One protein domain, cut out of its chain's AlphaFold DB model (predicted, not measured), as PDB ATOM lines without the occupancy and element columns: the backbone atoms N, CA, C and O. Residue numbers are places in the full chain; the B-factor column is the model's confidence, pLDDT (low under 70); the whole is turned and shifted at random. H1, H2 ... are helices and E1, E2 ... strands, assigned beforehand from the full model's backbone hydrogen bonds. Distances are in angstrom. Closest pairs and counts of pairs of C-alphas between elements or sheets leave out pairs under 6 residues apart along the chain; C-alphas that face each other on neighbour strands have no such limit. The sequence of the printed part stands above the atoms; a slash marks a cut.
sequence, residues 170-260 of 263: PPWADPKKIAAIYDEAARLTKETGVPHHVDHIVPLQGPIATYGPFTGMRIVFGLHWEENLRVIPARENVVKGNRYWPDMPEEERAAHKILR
ATOM      1  N   PRO A 170      36.460 -41.280 -28.838       96.19
ATOM      2  CA  PRO A 170      37.659 -41.729 -28.152       96.19
ATOM      3  C   PRO A 170      37.729 -43.268 -28.103       96.19
ATOM      4  O   PRO A 170      36.688 -43.926 -28.098       96.19
ATOM      5  N   PRO A 171      38.929 -43.872 -27.979       96.19
ATOM      6  CA  PRO A 171      39.088 -45.334 -27.951       96.19
ATOM      7  C   PRO A 171      38.356 -46.050 -26.807       96.19
ATOM      8  O   PRO A 171      38.131 -47.253 -26.884       96.19
ATOM      9  N   TRP A 172      38.025 -45.327 -25.735       96.81
ATOM     10  CA  TRP A 172      37.332 -45.860 -24.560       96.81
ATOM     11  C   TRP A 172      35.808 -45.694 -24.608       96.81
ATOM     12  O   TRP A 172      35.145 -46.089 -23.654       96.81
ATOM     13  N   ALA A 173      35.251 -45.091 -25.663       96.94
ATOM     14  CA  ALA A 173      33.804 -44.983 -25.815       96.94
ATOM     15  C   ALA A 173      33.164 -46.373 -25.951       96.94
ATOM     16  O   ALA A 173      33.683 -47.226 -26.675       96.94
ATOM     17  N   ASP A 174      32.024 -46.592 -25.294       97.31
ATOM     18  CA  ASP A 174      31.301 -47.861 -25.390       97.31
ATOM     19  C   ASP A 174      30.264 -47.810 -26.530       97.31
ATOM     20  O   ASP A 174      29.198 -47.194 -26.381       97.31
ATOM     21  N   PRO A 175      30.505 -48.493 -27.669       95.06
ATOM     22  CA  PRO A 175      29.589 -48.456 -28.803       95.06
ATOM     23  C   PRO A 175      28.213 -49.049 -28.474       95.06
ATOM     24  O   PRO A 175      27.222 -48.656 -29.088       95.06
ATOM     25  N   LYS A 176      28.117 -49.967 -27.501       97.50
ATOM     26  CA  LYS A 176      26.834 -50.561 -27.103       97.50
ATOM     27  C   LYS A 176      25.985 -49.568 -26.324       97.50
ATOM     28  O   LYS A 176      24.781 -49.495 -26.556       97.50
ATOM     29  N   LYS A 177      26.595 -48.785 -25.431       97.75
ATOM     30  CA  LYS A 177      25.883 -47.722 -24.708       97.75
ATOM     31  C   LYS A 177      25.445 -46.607 -25.645       97.75
ATOM     32  O   LYS A 177      24.313 -46.152 -25.543       97.75
ATOM     33  N   ILE A 178      26.305 -46.213 -26.587       97.06
ATOM     34  CA  ILE A 178      25.945 -45.233 -27.617       97.06
ATOM     35  C   ILE A 178      24.725 -45.728 -28.402       97.06
ATOM     36  O   ILE A 178      23.739 -45.003 -28.498       97.06
ATOM     37  N   ALA A 179      24.749 -46.973 -28.894       97.06
ATOM     38  CA  ALA A 179      23.615 -47.564 -29.606       97.06
ATOM     39  C   ALA A 179      22.331 -47.562 -28.757       97.06
ATOM     40  O   ALA A 179      21.287 -47.124 -29.236       97.06
ATOM     41  N   ALA A 180      22.426 -47.933 -27.476       98.06
ATOM     42  CA  ALA A 180      21.286 -47.920 -26.561       98.06
ATOM     43  C   ALA A 180      20.658 -46.520 -26.393       98.06
ATOM     44  O   ALA A 180      19.443 -46.410 -26.257       98.06
ATOM     45  N   ILE A 181      21.450 -45.443 -26.448       98.12
ATOM     46  CA  ILE A 181      20.940 -44.061 -26.392       98.12
ATOM     47  C   ILE A 181      20.149 -43.705 -27.663       98.12
ATOM     48  O   ILE A 181      19.113 -43.040 -27.583       98.12
ATOM     49  N   TYR A 182      20.600 -44.154 -28.838       97.25
ATOM     50  CA  TYR A 182      19.851 -43.969 -30.089       97.25
ATOM     51  C   TYR A 182      18.552 -44.785 -30.106       97.25
ATOM     52  O   TYR A 182      17.510 -44.261 -30.511       97.25
ATOM     53  N   ASP A 183      18.593 -46.023 -29.613       97.94
ATOM     54  CA  ASP A 183      17.406 -46.868 -29.467       97.94
ATOM     55  C   ASP A 183      16.391 -46.234 -28.507       97.94
ATOM     56  O   ASP A 183      15.189 -46.214 -28.786       97.94
ATOM     57  N   GLU A 184      16.868 -45.632 -27.417       98.06
ATOM     58  CA  GLU A 184      16.032 -44.905 -26.465       98.06
ATOM     59  C   GLU A 184      15.353 -43.683 -27.100       98.06
ATOM     60  O   GLU A 184      14.161 -43.454 -26.888       98.06
ATOM     61  N   ALA A 185      16.057 -42.927 -27.950       97.81
ATOM     62  CA  ALA A 185      15.454 -41.822 -28.698       97.81
ATOM     63  C   ALA A 185      14.338 -42.295 -29.645       97.81
ATOM     64  O   ALA A 185      13.280 -41.660 -29.736       97.81
ATOM     65  N   ALA A 186      14.538 -43.429 -30.322       97.62
ATOM     66  CA  ALA A 186      13.517 -44.029 -31.176       97.62
ATOM     67  C   ALA A 186      12.309 -44.519 -30.357       97.62
ATOM     68  O   ALA A 186      11.159 -44.261 -30.732       97.62
ATOM     69  N   ARG A 187      12.558 -45.167 -29.211       98.38
ATOM     70  CA  ARG A 187      11.524 -45.632 -28.279       98.38
ATOM     71  C   ARG A 187      10.678 -44.469 -27.760       98.38
ATOM     72  O   ARG A 187       9.459 -44.495 -27.920       98.38
ATOM     73  N   LEU A 188      11.309 -43.419 -27.231       98.06
ATOM     74  CA  LEU A 188      10.620 -42.228 -26.722       98.06
ATOM     75  C   LEU A 188       9.835 -41.503 -27.815       98.06
ATOM     76  O   LEU A 188       8.721 -41.045 -27.566       98.06
ATOM     77  N   THR A 189      10.359 -41.453 -29.042       97.88
ATOM     78  CA  THR A 189       9.618 -40.900 -30.185       97.88
ATOM     79  C   THR A 189       8.314 -41.652 -30.429       97.88
ATOM     80  O   THR A 189       7.261 -41.037 -30.599       97.88
ATOM     81  N   LYS A 190       8.368 -42.986 -30.412       97.50
ATOM     82  CA  LYS A 190       7.197 -43.837 -30.628       97.50
ATOM     83  C   LYS A 190       6.185 -43.741 -29.484       97.50
ATOM     84  O   LYS A 190       4.988 -43.730 -29.742       97.50
ATOM     85  N   GLU A 191       6.656 -43.683 -28.242       97.69
ATOM     86  CA  GLU A 191       5.794 -43.672 -27.055       97.69
ATOM     87  C   GLU A 191       5.119 -42.324 -26.811       97.69
ATOM     88  O   GLU A 191       3.948 -42.275 -26.448       97.69
ATOM     89  N   THR A 192       5.845 -41.226 -27.017       96.75
ATOM     90  CA  THR A 192       5.337 -39.874 -26.740       96.75
ATOM     91  C   THR A 192       4.627 -39.244 -27.937       96.75
ATOM     92  O   THR A 192       3.916 -38.254 -27.775       96.75
ATOM     93  N   GLY A 193       4.854 -39.761 -29.151       97.38
ATOM     94  CA  GLY A 193       4.417 -39.135 -30.401       97.38
ATOM     95  C   GLY A 193       5.168 -37.842 -30.748       97.38
ATOM     96  O   GLY A 193       4.862 -37.204 -31.755       97.38
ATOM     97  N   VAL A 194       6.155 -37.444 -29.940       96.38
ATOM     98  CA  VAL A 194       7.004 -36.273 -30.171       96.38
ATOM     99  C   VAL A 194       8.356 -36.756 -30.694       96.38
ATOM    100  O   VAL A 194       8.970 -37.606 -30.056       96.38
ATOM    101  N   PRO A 195       8.880 -36.223 -31.811       97.69
ATOM    102  CA  PRO A 195      10.214 -36.585 -32.280       97.69
ATOM    103  C   PRO A 195      11.290 -36.279 -31.227       97.69
ATOM    104  O   PRO A 195      11.374 -35.148 -30.743       97.69
ATOM    105  N   HIS A 196      12.118 -37.268 -30.893       98.06
ATOM    106  CA  HIS A 196      13.284 -37.143 -30.015       98.06
ATOM    107  C   HIS A 196      14.574 -37.352 -30.818       98.06
ATOM    108  O   HIS A 196      14.641 -38.209 -31.695       98.06
ATOM    109  N   HIS A 197      15.605 -36.564 -30.516       97.56
ATOM    110  CA  HIS A 197      16.934 -36.654 -31.122       97.56
ATOM    111  C   HIS A 197      17.990 -36.960 -30.055       97.56
ATOM    112  O   HIS A 197      17.821 -36.614 -28.885       97.56
ATOM    113  N   VAL A 198      19.113 -37.540 -30.482       97.31
ATOM    114  CA  VAL A 198      20.331 -37.618 -29.667       97.31
ATOM    115  C   VAL A 198      21.136 -36.332 -29.865       97.31
ATOM    116  O   VAL A 198      21.490 -35.978 -30.991       97.31
ATOM    117  N   ASP A 199      21.376 -35.613 -28.774       96.31
ATOM    118  CA  ASP A 199      22.137 -34.364 -28.707       96.31
ATOM    119  C   ASP A 199      23.486 -34.591 -28.027       96.31
ATOM    120  O   ASP A 199      23.587 -35.350 -27.062       96.31
ATOM    121  N   HIS A 200      24.505 -33.873 -28.494       95.88
ATOM    122  CA  HIS A 200      25.786 -33.772 -27.802       95.88
ATOM    123  C   HIS A 200      25.704 -32.679 -26.733       95.88
ATOM    124  O   HIS A 200      25.537 -31.501 -27.070       95.88
ATOM    125  N   ILE A 201      25.851 -33.039 -25.455       95.69
ATOM    126  CA  ILE A 201      25.804 -32.098 -24.318       95.69
ATOM    127  C   ILE A 201      26.818 -30.968 -24.536       95.69
ATOM    128  O   ILE A 201      26.463 -29.788 -24.493       95.69
ATOM    129  N   VAL A 202      28.055 -31.348 -24.850       94.56
ATOM    130  CA  VAL A 202      29.119 -30.494 -25.371       94.56
ATOM    131  C   VAL A 202      29.234 -30.735 -26.882       94.56
ATOM    132  O   VAL A 202      29.519 -31.864 -27.288       94.56
ATOM    133  N   PRO A 203      29.038 -29.717 -27.741       93.06
ATOM    134  CA  PRO A 203      29.070 -29.895 -29.191       93.06
ATOM    135  C   PRO A 203      30.401 -30.466 -29.689       93.06
ATOM    136  O   PRO A 203      31.459 -29.964 -29.313       93.06
ATOM    137  N   LEU A 204      30.362 -31.437 -30.611       92.44
ATOM    138  CA  LEU A 204      31.577 -31.961 -31.265       92.44
ATOM    139  C   LEU A 204      32.398 -30.846 -31.929       92.44
ATOM    140  O   LEU A 204      33.625 -30.862 -31.937       92.44
ATOM    141  N   GLN A 205      31.694 -29.853 -32.475       89.50
ATOM    142  CA  GLN A 205      32.269 -28.647 -33.048       89.50
ATOM    143  C   GLN A 205      31.579 -27.425 -32.443       89.50
ATOM    144  O   GLN A 205      30.517 -27.004 -32.909       89.50
ATOM    145  N   GLY A 206      32.188 -26.864 -31.398       87.56
ATOM    146  CA  GLY A 206      31.711 -25.655 -30.738       87.56
ATOM    147  C   GLY A 206      31.718 -24.417 -31.644       87.56
ATOM    148  O   GLY A 206      32.267 -24.454 -32.756       87.56
ATOM    149  N   PRO A 207      31.101 -23.315 -31.185       87.25
ATOM    150  CA  PRO A 207      31.035 -22.069 -31.939       87.25
ATOM    151  C   PRO A 207      32.432 -21.465 -32.130       87.25
ATOM    152  O   PRO A 207      33.380 -21.813 -31.423       87.25
ATOM    153  N   ILE A 208      32.555 -20.589 -33.127       86.94
ATOM    154  CA  ILE A 208      33.782 -19.839 -33.404       86.94
ATOM    155  C   ILE A 208      33.781 -18.586 -32.528       86.94
ATOM    156  O   ILE A 208      32.800 -17.844 -32.541       86.94
ATOM    157  N   ALA A 209      34.872 -18.348 -31.805       83.31
ATOM    158  CA  ALA A 209      35.063 -17.128 -31.032       83.31
ATOM    159  C   ALA A 209      35.053 -15.911 -31.963       83.31
ATOM    160  O   ALA A 209      35.787 -15.868 -32.955       83.31
ATOM    161  N   THR A 210      34.223 -14.922 -31.644       80.81
ATOM    162  CA  THR A 210      34.076 -13.693 -32.443       80.81
ATOM    163  C   THR A 210      34.865 -12.514 -31.881       80.81
ATOM    164  O   THR A 210      34.940 -11.470 -32.527       80.81
ATOM    165  N   TYR A 211      35.463 -12.670 -30.701       77.75
ATOM    166  CA  TYR A 211      36.253 -11.645 -30.028       77.75
ATOM    167  C   TYR A 211      37.361 -12.276 -29.170       77.75
ATOM    168  O   TYR A 211      37.408 -13.487 -28.949       77.75
ATOM    169  N   GLY A 212      38.278 -11.437 -28.685       77.94
ATOM    170  CA  GLY A 212      39.383 -11.858 -27.824       77.94
ATOM    171  C   GLY A 212      40.558 -12.510 -28.572       77.94
ATOM    172  O   GLY A 212      40.579 -12.562 -29.806       77.94
ATOM    173  N   PRO A 213      41.569 -13.006 -27.837       82.44
ATOM    174  CA  PRO A 213      42.824 -13.501 -28.415       82.44
ATOM    175  C   PRO A 213      42.669 -14.786 -29.245       82.44
ATOM    176  O   PRO A 213      43.572 -15.131 -29.999       82.44
ATOM    177  N   PHE A 214      41.528 -15.474 -29.137       82.75
ATOM    178  CA  PHE A 214      41.218 -16.711 -29.862       82.75
ATOM    179  C   PHE A 214      40.207 -16.503 -31.002       82.75
ATOM    180  O   PHE A 214      39.621 -17.471 -31.485       82.75
ATOM    181  N   THR A 215      39.980 -15.254 -31.430       85.94
ATOM    182  CA  THR A 215      39.048 -14.927 -32.524       85.94
ATOM    183  C   THR A 215      39.331 -15.785 -33.762       85.94
ATOM    184  O   THR A 215      40.472 -15.895 -34.207       85.94
ATOM    185  N   GLY A 216      38.289 -16.396 -34.327       86.06
ATOM    186  CA  GLY A 216      38.405 -17.301 -35.474       86.06
ATOM    187  C   GLY A 216      38.687 -18.765 -35.112       86.06
ATOM    188  O   GLY A 216      38.633 -19.624 -35.991       86.06
ATOM    189  N   MET A 217      38.922 -19.085 -33.836       88.31
ATOM    190  CA  MET A 217      39.090 -20.459 -33.354       88.31
ATOM    191  C   MET A 217      37.790 -21.005 -32.754       88.31
ATOM    192  O   MET A 217      36.935 -20.254 -32.287       88.31
ATOM    193  N   ARG A 218      37.625 -22.335 -32.752       87.12
ATOM    194  CA  ARG A 218      36.506 -22.979 -32.047       87.12
ATOM    195  C   ARG A 218      36.751 -22.970 -30.544       87.12
ATOM    196  O   ARG A 218      37.842 -23.310 -30.099       87.12
ATOM    197  N   ILE A 219      35.709 -22.637 -29.792       86.19
ATOM    198  CA  ILE A 219      35.787 -22.448 -28.337       86.19
ATOM    199  C   ILE A 219      35.846 -23.785 -27.592       86.19
ATOM    200  O   ILE A 219      36.510 -23.901 -26.567       86.19
ATOM    201  N   VAL A 220      35.152 -24.806 -28.100       89.81
ATOM    202  CA  VAL A 220      35.074 -26.121 -27.458       89.81
ATOM    203  C   VAL A 220      34.991 -27.241 -28.492       89.81
ATOM    204  O   VAL A 220      34.432 -27.064 -29.579       89.81
ATOM    205  N   PHE A 221      35.534 -28.403 -28.132       91.31
ATOM    206  CA  PHE A 221      35.422 -29.651 -28.877       91.31
ATOM    207  C   PHE A 221      34.919 -30.746 -27.935       91.31
ATOM    208  O   PHE A 221      35.613 -31.135 -26.999       91.31
ATOM    209  N   GLY A 222      33.696 -31.215 -28.162       93.31
ATOM    210  CA  GLY A 222      33.130 -32.365 -27.466       93.31
ATOM    211  C   GLY A 222      33.615 -33.693 -28.048       93.31
ATOM    212  O   GLY A 222      34.034 -33.768 -29.203       93.31
ATOM    213  N   LEU A 223      33.507 -34.754 -27.247       96.25
ATOM    214  CA  LEU A 223      33.794 -36.131 -27.659       96.25
ATOM    215  C   LEU A 223      32.498 -36.873 -28.003       96.25
ATOM    216  O   LEU A 223      31.461 -36.653 -27.380       96.25
ATOM    217  N   HIS A 224      32.547 -37.779 -28.973       96.75
ATOM    218  CA  HIS A 224      31.445 -38.684 -29.281       96.75
ATOM    219  C   HIS A 224      31.555 -39.930 -28.385       96.75
ATOM    220  O   HIS A 224      32.189 -40.913 -28.751       96.75
ATOM    221  N   TRP A 225      30.993 -39.860 -27.177       97.69
ATOM    222  CA  TRP A 225      30.982 -40.956 -26.197       97.69
ATOM    223  C   TRP A 225      29.714 -40.910 -25.342       97.69
ATOM    224  O   TRP A 225      29.041 -39.879 -25.317       97.69
ATOM    225  N   GLU A 226      29.392 -42.002 -24.648       97.75
ATOM    226  CA  GLU A 226      28.095 -42.202 -23.993       97.75
ATOM    227  C   GLU A 226      27.693 -41.077 -23.022       97.75
ATOM    228  O   GLU A 226      26.545 -40.647 -23.049       97.75
ATOM    229  N   GLU A 227      28.628 -40.522 -22.244       97.12
ATOM    230  CA  GLU A 227      28.327 -39.476 -21.251       97.12
ATOM    231  C   GLU A 227      28.178 -38.078 -21.867       97.12
ATOM    232  O   GLU A 227      27.712 -37.150 -21.212       97.12
ATOM    233  N   ASN A 228      28.581 -37.887 -23.128       97.31
ATOM    234  CA  ASN A 228      28.335 -36.635 -23.847       97.31
ATOM    235  C   ASN A 228      27.065 -36.697 -24.703       97.31
ATOM    236  O   ASN A 228      26.764 -35.731 -25.401       97.31
ATOM    237  N   LEU A 229      26.329 -37.809 -24.689       97.56
ATOM    238  CA  LEU A 229      25.093 -37.974 -25.445       97.56
ATOM    239  C   LEU A 229      23.889 -37.902 -24.512       97.56
ATOM    240  O   LEU A 229      23.890 -38.450 -23.414       97.56
ATOM    241  N   ARG A 230      22.825 -37.248 -24.968       97.12
ATOM    242  CA  ARG A 230      21.537 -37.241 -24.268       97.12
ATOM    243  C   ARG A 230      20.376 -37.273 -25.244       97.12
ATOM    244  O   ARG A 230      20.445 -36.683 -26.321       97.12
ATOM    245  N   VAL A 231      19.286 -37.911 -24.839       97.94
ATOM    246  CA  VAL A 231      18.030 -37.866 -25.588       97.94
ATOM    247  C   VAL A 231      17.254 -36.621 -25.184       97.94
ATOM    248  O   VAL A 231      16.994 -36.408 -24.003       97.94
ATOM    249  N   ILE A 232      16.884 -35.796 -26.162       97.31
ATOM    250  CA  ILE A 232      16.059 -34.601 -25.951       97.31
ATOM    251  C   ILE A 232      15.018 -34.462 -27.072       97.31
ATOM    252  O   ILE A 232      15.230 -34.985 -28.172       97.31
ATOM    253  N   PRO A 233      13.905 -33.739 -26.857       97.62
ATOM    254  CA  PRO A 233      12.956 -33.447 -27.925       97.62
ATOM    255  C   PRO A 233      13.637 -32.760 -29.115       97.62
ATOM    256  O   PRO A 233      14.455 -31.850 -28.952       97.62
ATOM    257  N   ALA A 234      13.267 -33.148 -30.334       95.75
ATOM    258  CA  ALA A 234      13.862 -32.645 -31.572       95.75
ATOM    259  C   ALA A 234      13.833 -31.114 -31.650       95.75
ATOM    260  O   ALA A 234      14.813 -30.486 -32.053       95.75
ATOM    261  N   ARG A 235      12.728 -30.506 -31.202       94.94
ATOM    262  CA  ARG A 235      12.580 -29.049 -31.122       94.94
ATOM    263  C   ARG A 235      13.649 -28.416 -30.234       94.94
ATOM    264  O   ARG A 235      14.239 -27.412 -30.625       94.94
ATOM    265  N   GLU A 236      13.905 -28.984 -29.061       94.44
ATOM    266  CA  GLU A 236      14.918 -28.474 -28.135       94.44
ATOM    267  C   GLU A 236      16.324 -28.635 -28.707       94.44
ATOM    268  O   GLU A 236      17.117 -27.698 -28.632       94.44
ATOM    269  N   ASN A 237      16.604 -29.764 -29.368       94.56
ATOM    270  CA  ASN A 237      17.876 -29.984 -30.052       94.56
ATOM    271  C   ASN A 237      18.134 -28.929 -31.138       94.56
ATOM    272  O   ASN A 237      19.192 -28.304 -31.171       94.56
ATOM    273  N   VAL A 238      17.136 -28.652 -31.982       92.06
ATOM    274  CA  VAL A 238      17.228 -27.619 -33.030       92.06
ATOM    275  C   VAL A 238      17.441 -26.226 -32.425       92.06
ATOM    276  O   VAL A 238      18.276 -25.451 -32.905       92.06
ATOM    277  N   VAL A 239      16.728 -25.905 -31.339       90.44
ATOM    278  CA  VAL A 239      16.856 -24.622 -30.626       90.44
ATOM    279  C   VAL A 239      18.199 -24.492 -29.906       90.44
ATOM    280  O   VAL A 239      18.735 -23.381 -29.840       90.44
ATOM    281  N   LYS A 240      18.795 -25.585 -29.425       89.75
ATOM    282  CA  LYS A 240      20.144 -25.592 -28.849       89.75
ATOM    283  C   LYS A 240      21.216 -25.460 -29.931       89.75
ATOM    284  O   LYS A 240      22.041 -24.547 -29.869       89.75
ATOM    285  N   GLY A 241      21.197 -26.336 -30.934       89.50
ATOM    286  CA  GLY A 241      22.279 -26.481 -31.907       89.50
ATOM    287  C   GLY A 241      23.648 -26.598 -31.221       89.50
ATOM    288  O   GLY A 241      23.783 -27.202 -30.158       89.50
ATOM    289  N   ASN A 242      24.658 -25.927 -31.777       88.69
ATOM    290  CA  ASN A 242      25.999 -25.859 -31.181       88.69
ATOM    291  C   ASN A 242      26.218 -24.574 -30.361       88.69
ATOM    292  O   ASN A 242      27.349 -24.127 -30.212       88.69
ATOM    293  N   ARG A 243      25.145 -23.928 -29.882       85.12
ATOM    294  CA  ARG A 243      25.215 -22.584 -29.270       85.12
ATOM    295  C   ARG A 243      25.365 -22.584 -27.752       85.12
ATOM    296  O   ARG A 243      25.571 -21.523 -27.180       85.12
ATOM    297  N   TYR A 244      25.193 -23.728 -27.094       87.19
ATOM    298  CA  TYR A 244      25.195 -23.813 -25.636       87.19
ATOM    299  C   TYR A 244      25.738 -25.156 -25.143       87.19
ATOM    300  O   TYR A 244      25.443 -26.194 -25.737       87.19
ATOM    301  N   TRP A 245      26.478 -25.112 -24.033       91.31
ATOM    302  CA  TRP A 245      26.881 -26.250 -23.204       91.31
ATOM    303  C   TRP A 245      26.941 -25.809 -21.724       91.31
ATOM    304  O   TRP A 245      27.026 -24.602 -21.466       91.31
ATOM    305  N   PRO A 246      26.866 -26.735 -20.746       87.12
ATOM    306  CA  PRO A 246      26.741 -26.394 -19.321       87.12
ATOM    307  C   PRO A 246      27.796 -25.399 -18.797       87.12
ATOM    308  O   PRO A 246      27.439 -24.384 -18.189       87.12
ATOM    309  N   ASP A 247      29.065 -25.624 -19.141       85.38
ATOM    310  CA  ASP A 247      30.217 -24.843 -18.664       85.38
ATOM    311  C   ASP A 247      30.663 -23.741 -19.644       85.38
ATOM    312  O   ASP A 247      31.832 -23.366 -19.704       85.38
ATOM    313  N   MET A 248      29.747 -23.229 -20.470       84.62
ATOM    314  CA  MET A 248      30.054 -22.153 -21.419       84.62
ATOM    315  C   MET A 248      30.439 -20.854 -20.688       84.62
ATOM    316  O   MET A 248      29.681 -20.439 -19.807       84.62
ATOM    317  N   PRO A 249      31.538 -20.165 -21.054       81.31
ATOM    318  CA  PRO A 249      31.876 -18.859 -20.481       81.31
ATOM    319  C   PRO A 249      30.712 -17.861 -20.586       81.31
ATOM    320  O   PRO A 249      29.935 -17.888 -21.548       81.31
ATOM    321  N   GLU A 250      30.534 -17.015 -19.574       76.00
ATOM    322  CA  GLU A 250      29.370 -16.124 -19.472       76.00
ATOM    323  C   GLU A 250      29.369 -15.052 -20.569       76.00
ATOM    324  O   GLU A 250      28.320 -14.731 -21.136       76.00
ATOM    325  N   GLU A 251      30.554 -14.577 -20.941       70.56
ATOM    326  CA  GLU A 251      30.788 -13.591 -21.991       70.56
ATOM    327  C   GLU A 251      30.274 -14.102 -23.349       70.56
ATOM    328  O   GLU A 251      29.616 -13.382 -24.105       70.56
ATOM    329  N   GLU A 252      30.463 -15.395 -23.620       68.44
ATOM    330  CA  GLU A 252      29.979 -16.054 -24.836       68.44
ATOM    331  C   GLU A 252      28.465 -16.299 -24.801       68.44
ATOM    332  O   GLU A 252      27.767 -16.127 -25.808       68.44
ATOM    333  N   ARG A 253      27.906 -16.629 -23.627       65.88
ATOM    334  CA  ARG A 253      26.444 -16.722 -23.457       65.88
ATOM    335  C   ARG A 253      25.762 -15.375 -23.712       65.88
ATOM    336  O   ARG A 253      24.664 -15.351 -24.273       65.88
ATOM    337  N   ALA A 254      26.385 -14.270 -23.300       60.34
ATOM    338  CA  ALA A 254      25.895 -12.915 -23.542       60.34
ATOM    339  C   ALA A 254      25.950 -12.539 -25.033       60.34
ATOM    340  O   ALA A 254      24.936 -12.093 -25.577       60.34
ATOM    341  N   ALA A 255      27.066 -12.803 -25.723       61.81
ATOM    342  CA  ALA A 255      27.214 -12.530 -27.155       61.81
ATOM    343  C   ALA A 255      26.174 -13.279 -28.016       61.81
ATOM    344  O   ALA A 255      25.542 -12.694 -28.900       61.81
ATOM    345  N   HIS A 256      25.905 -14.553 -27.711       60.50
ATOM    346  CA  HIS A 256      24.906 -15.347 -28.436       60.50
ATOM    347  C   HIS A 256      23.444 -14.975 -28.120       60.50
ATOM    348  O   HIS A 256      22.565 -15.227 -28.948       60.50
ATOM    349  N   LYS A 257      23.158 -14.354 -26.965       55.72
ATOM    350  CA  LYS A 257      21.827 -13.788 -26.666       55.72
ATOM    351  C   LYS A 257      21.540 -12.521 -27.478       55.72
ATOM    352  O   LYS A 257      20.390 -12.317 -27.852       55.72
ATOM    353  N   ILE A 258      22.557 -11.713 -27.781       46.31
ATOM    354  CA  ILE A 258      22.422 -10.447 -28.526       46.31
ATOM    355  C   ILE A 258      22.097 -10.689 -30.012       46.31
ATOM    356  O   ILE A 258      21.380  -9.904 -30.624       46.31
ATOM    357  N   LEU A 259      22.540 -11.815 -30.582       44.31
ATOM    358  CA  LEU A 259      22.246 -12.195 -31.973       44.31
ATOM    359  C   LEU A 259      20.832 -12.770 -32.188       44.31
ATOM    360  O   LEU A 259      20.450 -13.046 -33.326       44.31
ATOM    361  N   ARG A 260      20.024 -12.934 -31.130       46.41
ATOM    362  CA  ARG A 260      18.579 -13.160 -31.267       46.41
ATOM    363  C   ARG A 260      17.904 -11.830 -31.602       46.41
ATOM    364  O   ARG A 260      17.345 -11.182 -30.723       46.41
TER     365      ARG A 260
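Overview. This is residues 170 to 260 of the 263 residues of an uncharacterized protein of Paraburkholderia phenoliruptrix (UniProt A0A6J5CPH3). A two-stranded hairpin, E1 and E2, lies between the long helix H1 and the short helix H2, while the long loop of residues 201 to 228 and the last helix, H3, extend the flat outline away from H1. The 91 printed residues hold three named helices and two named strands, in the order H1, E1, E2, H2, H3. The sheet, E1 - E2, is antiparallel. The class is mixed, helices and strands, with 44 residues, under half, in named elements. The whole is only just loose, close to compact, with a radius of gyration of the C-alphas of 15.1 A and spans of 45 by 34 by 17 A.

Arrangement. H1, residues 175 to 192, comes closest to E1, residues 196 to 200, at the C-alphas of Thr 189 and His 196, 5.3 A apart. Its closest C-alphas to E2, residues 229 to 233, are those of Ala 185 and Val 231, 5.7 A. E1 and E2 form an antiparallel hairpin, with 143 degrees between their directions; N 199 and O 230 are within hydrogen-bond range at 2.8 A, and N 197 and O 232 at 2.9 A. H2, residues 234 to 240, comes closest to E1 at the C-alphas of Ala 234 and His 196, 4.8 A. H3, residues 250 to 258, is apart from H1, E1, E2 and H2; H1 and H2 are apart too. In H1, H2 and H3 every O i to N i+4 pair is within hydrogen-bond range.

Along the chain. H1 begins at C-alpha 175 (29.589, -48.456, -28.803) and is 25.8 A long. E1 measures 13.1 A, E2 13.2 A, H2 9.8 A and H3 12.7 A. H3 ends at C-alpha 258 (22.422, -10.447, -28.526).

Size, cuts and confidence. The C-alphas farthest apart, those of Glu 191 and Pro 213, are 47.8 A apart. The printed part has no cut. The link from E1 to E2 is long, 28 residues. The model's pLDDT is under 70 at residues 252 to 260.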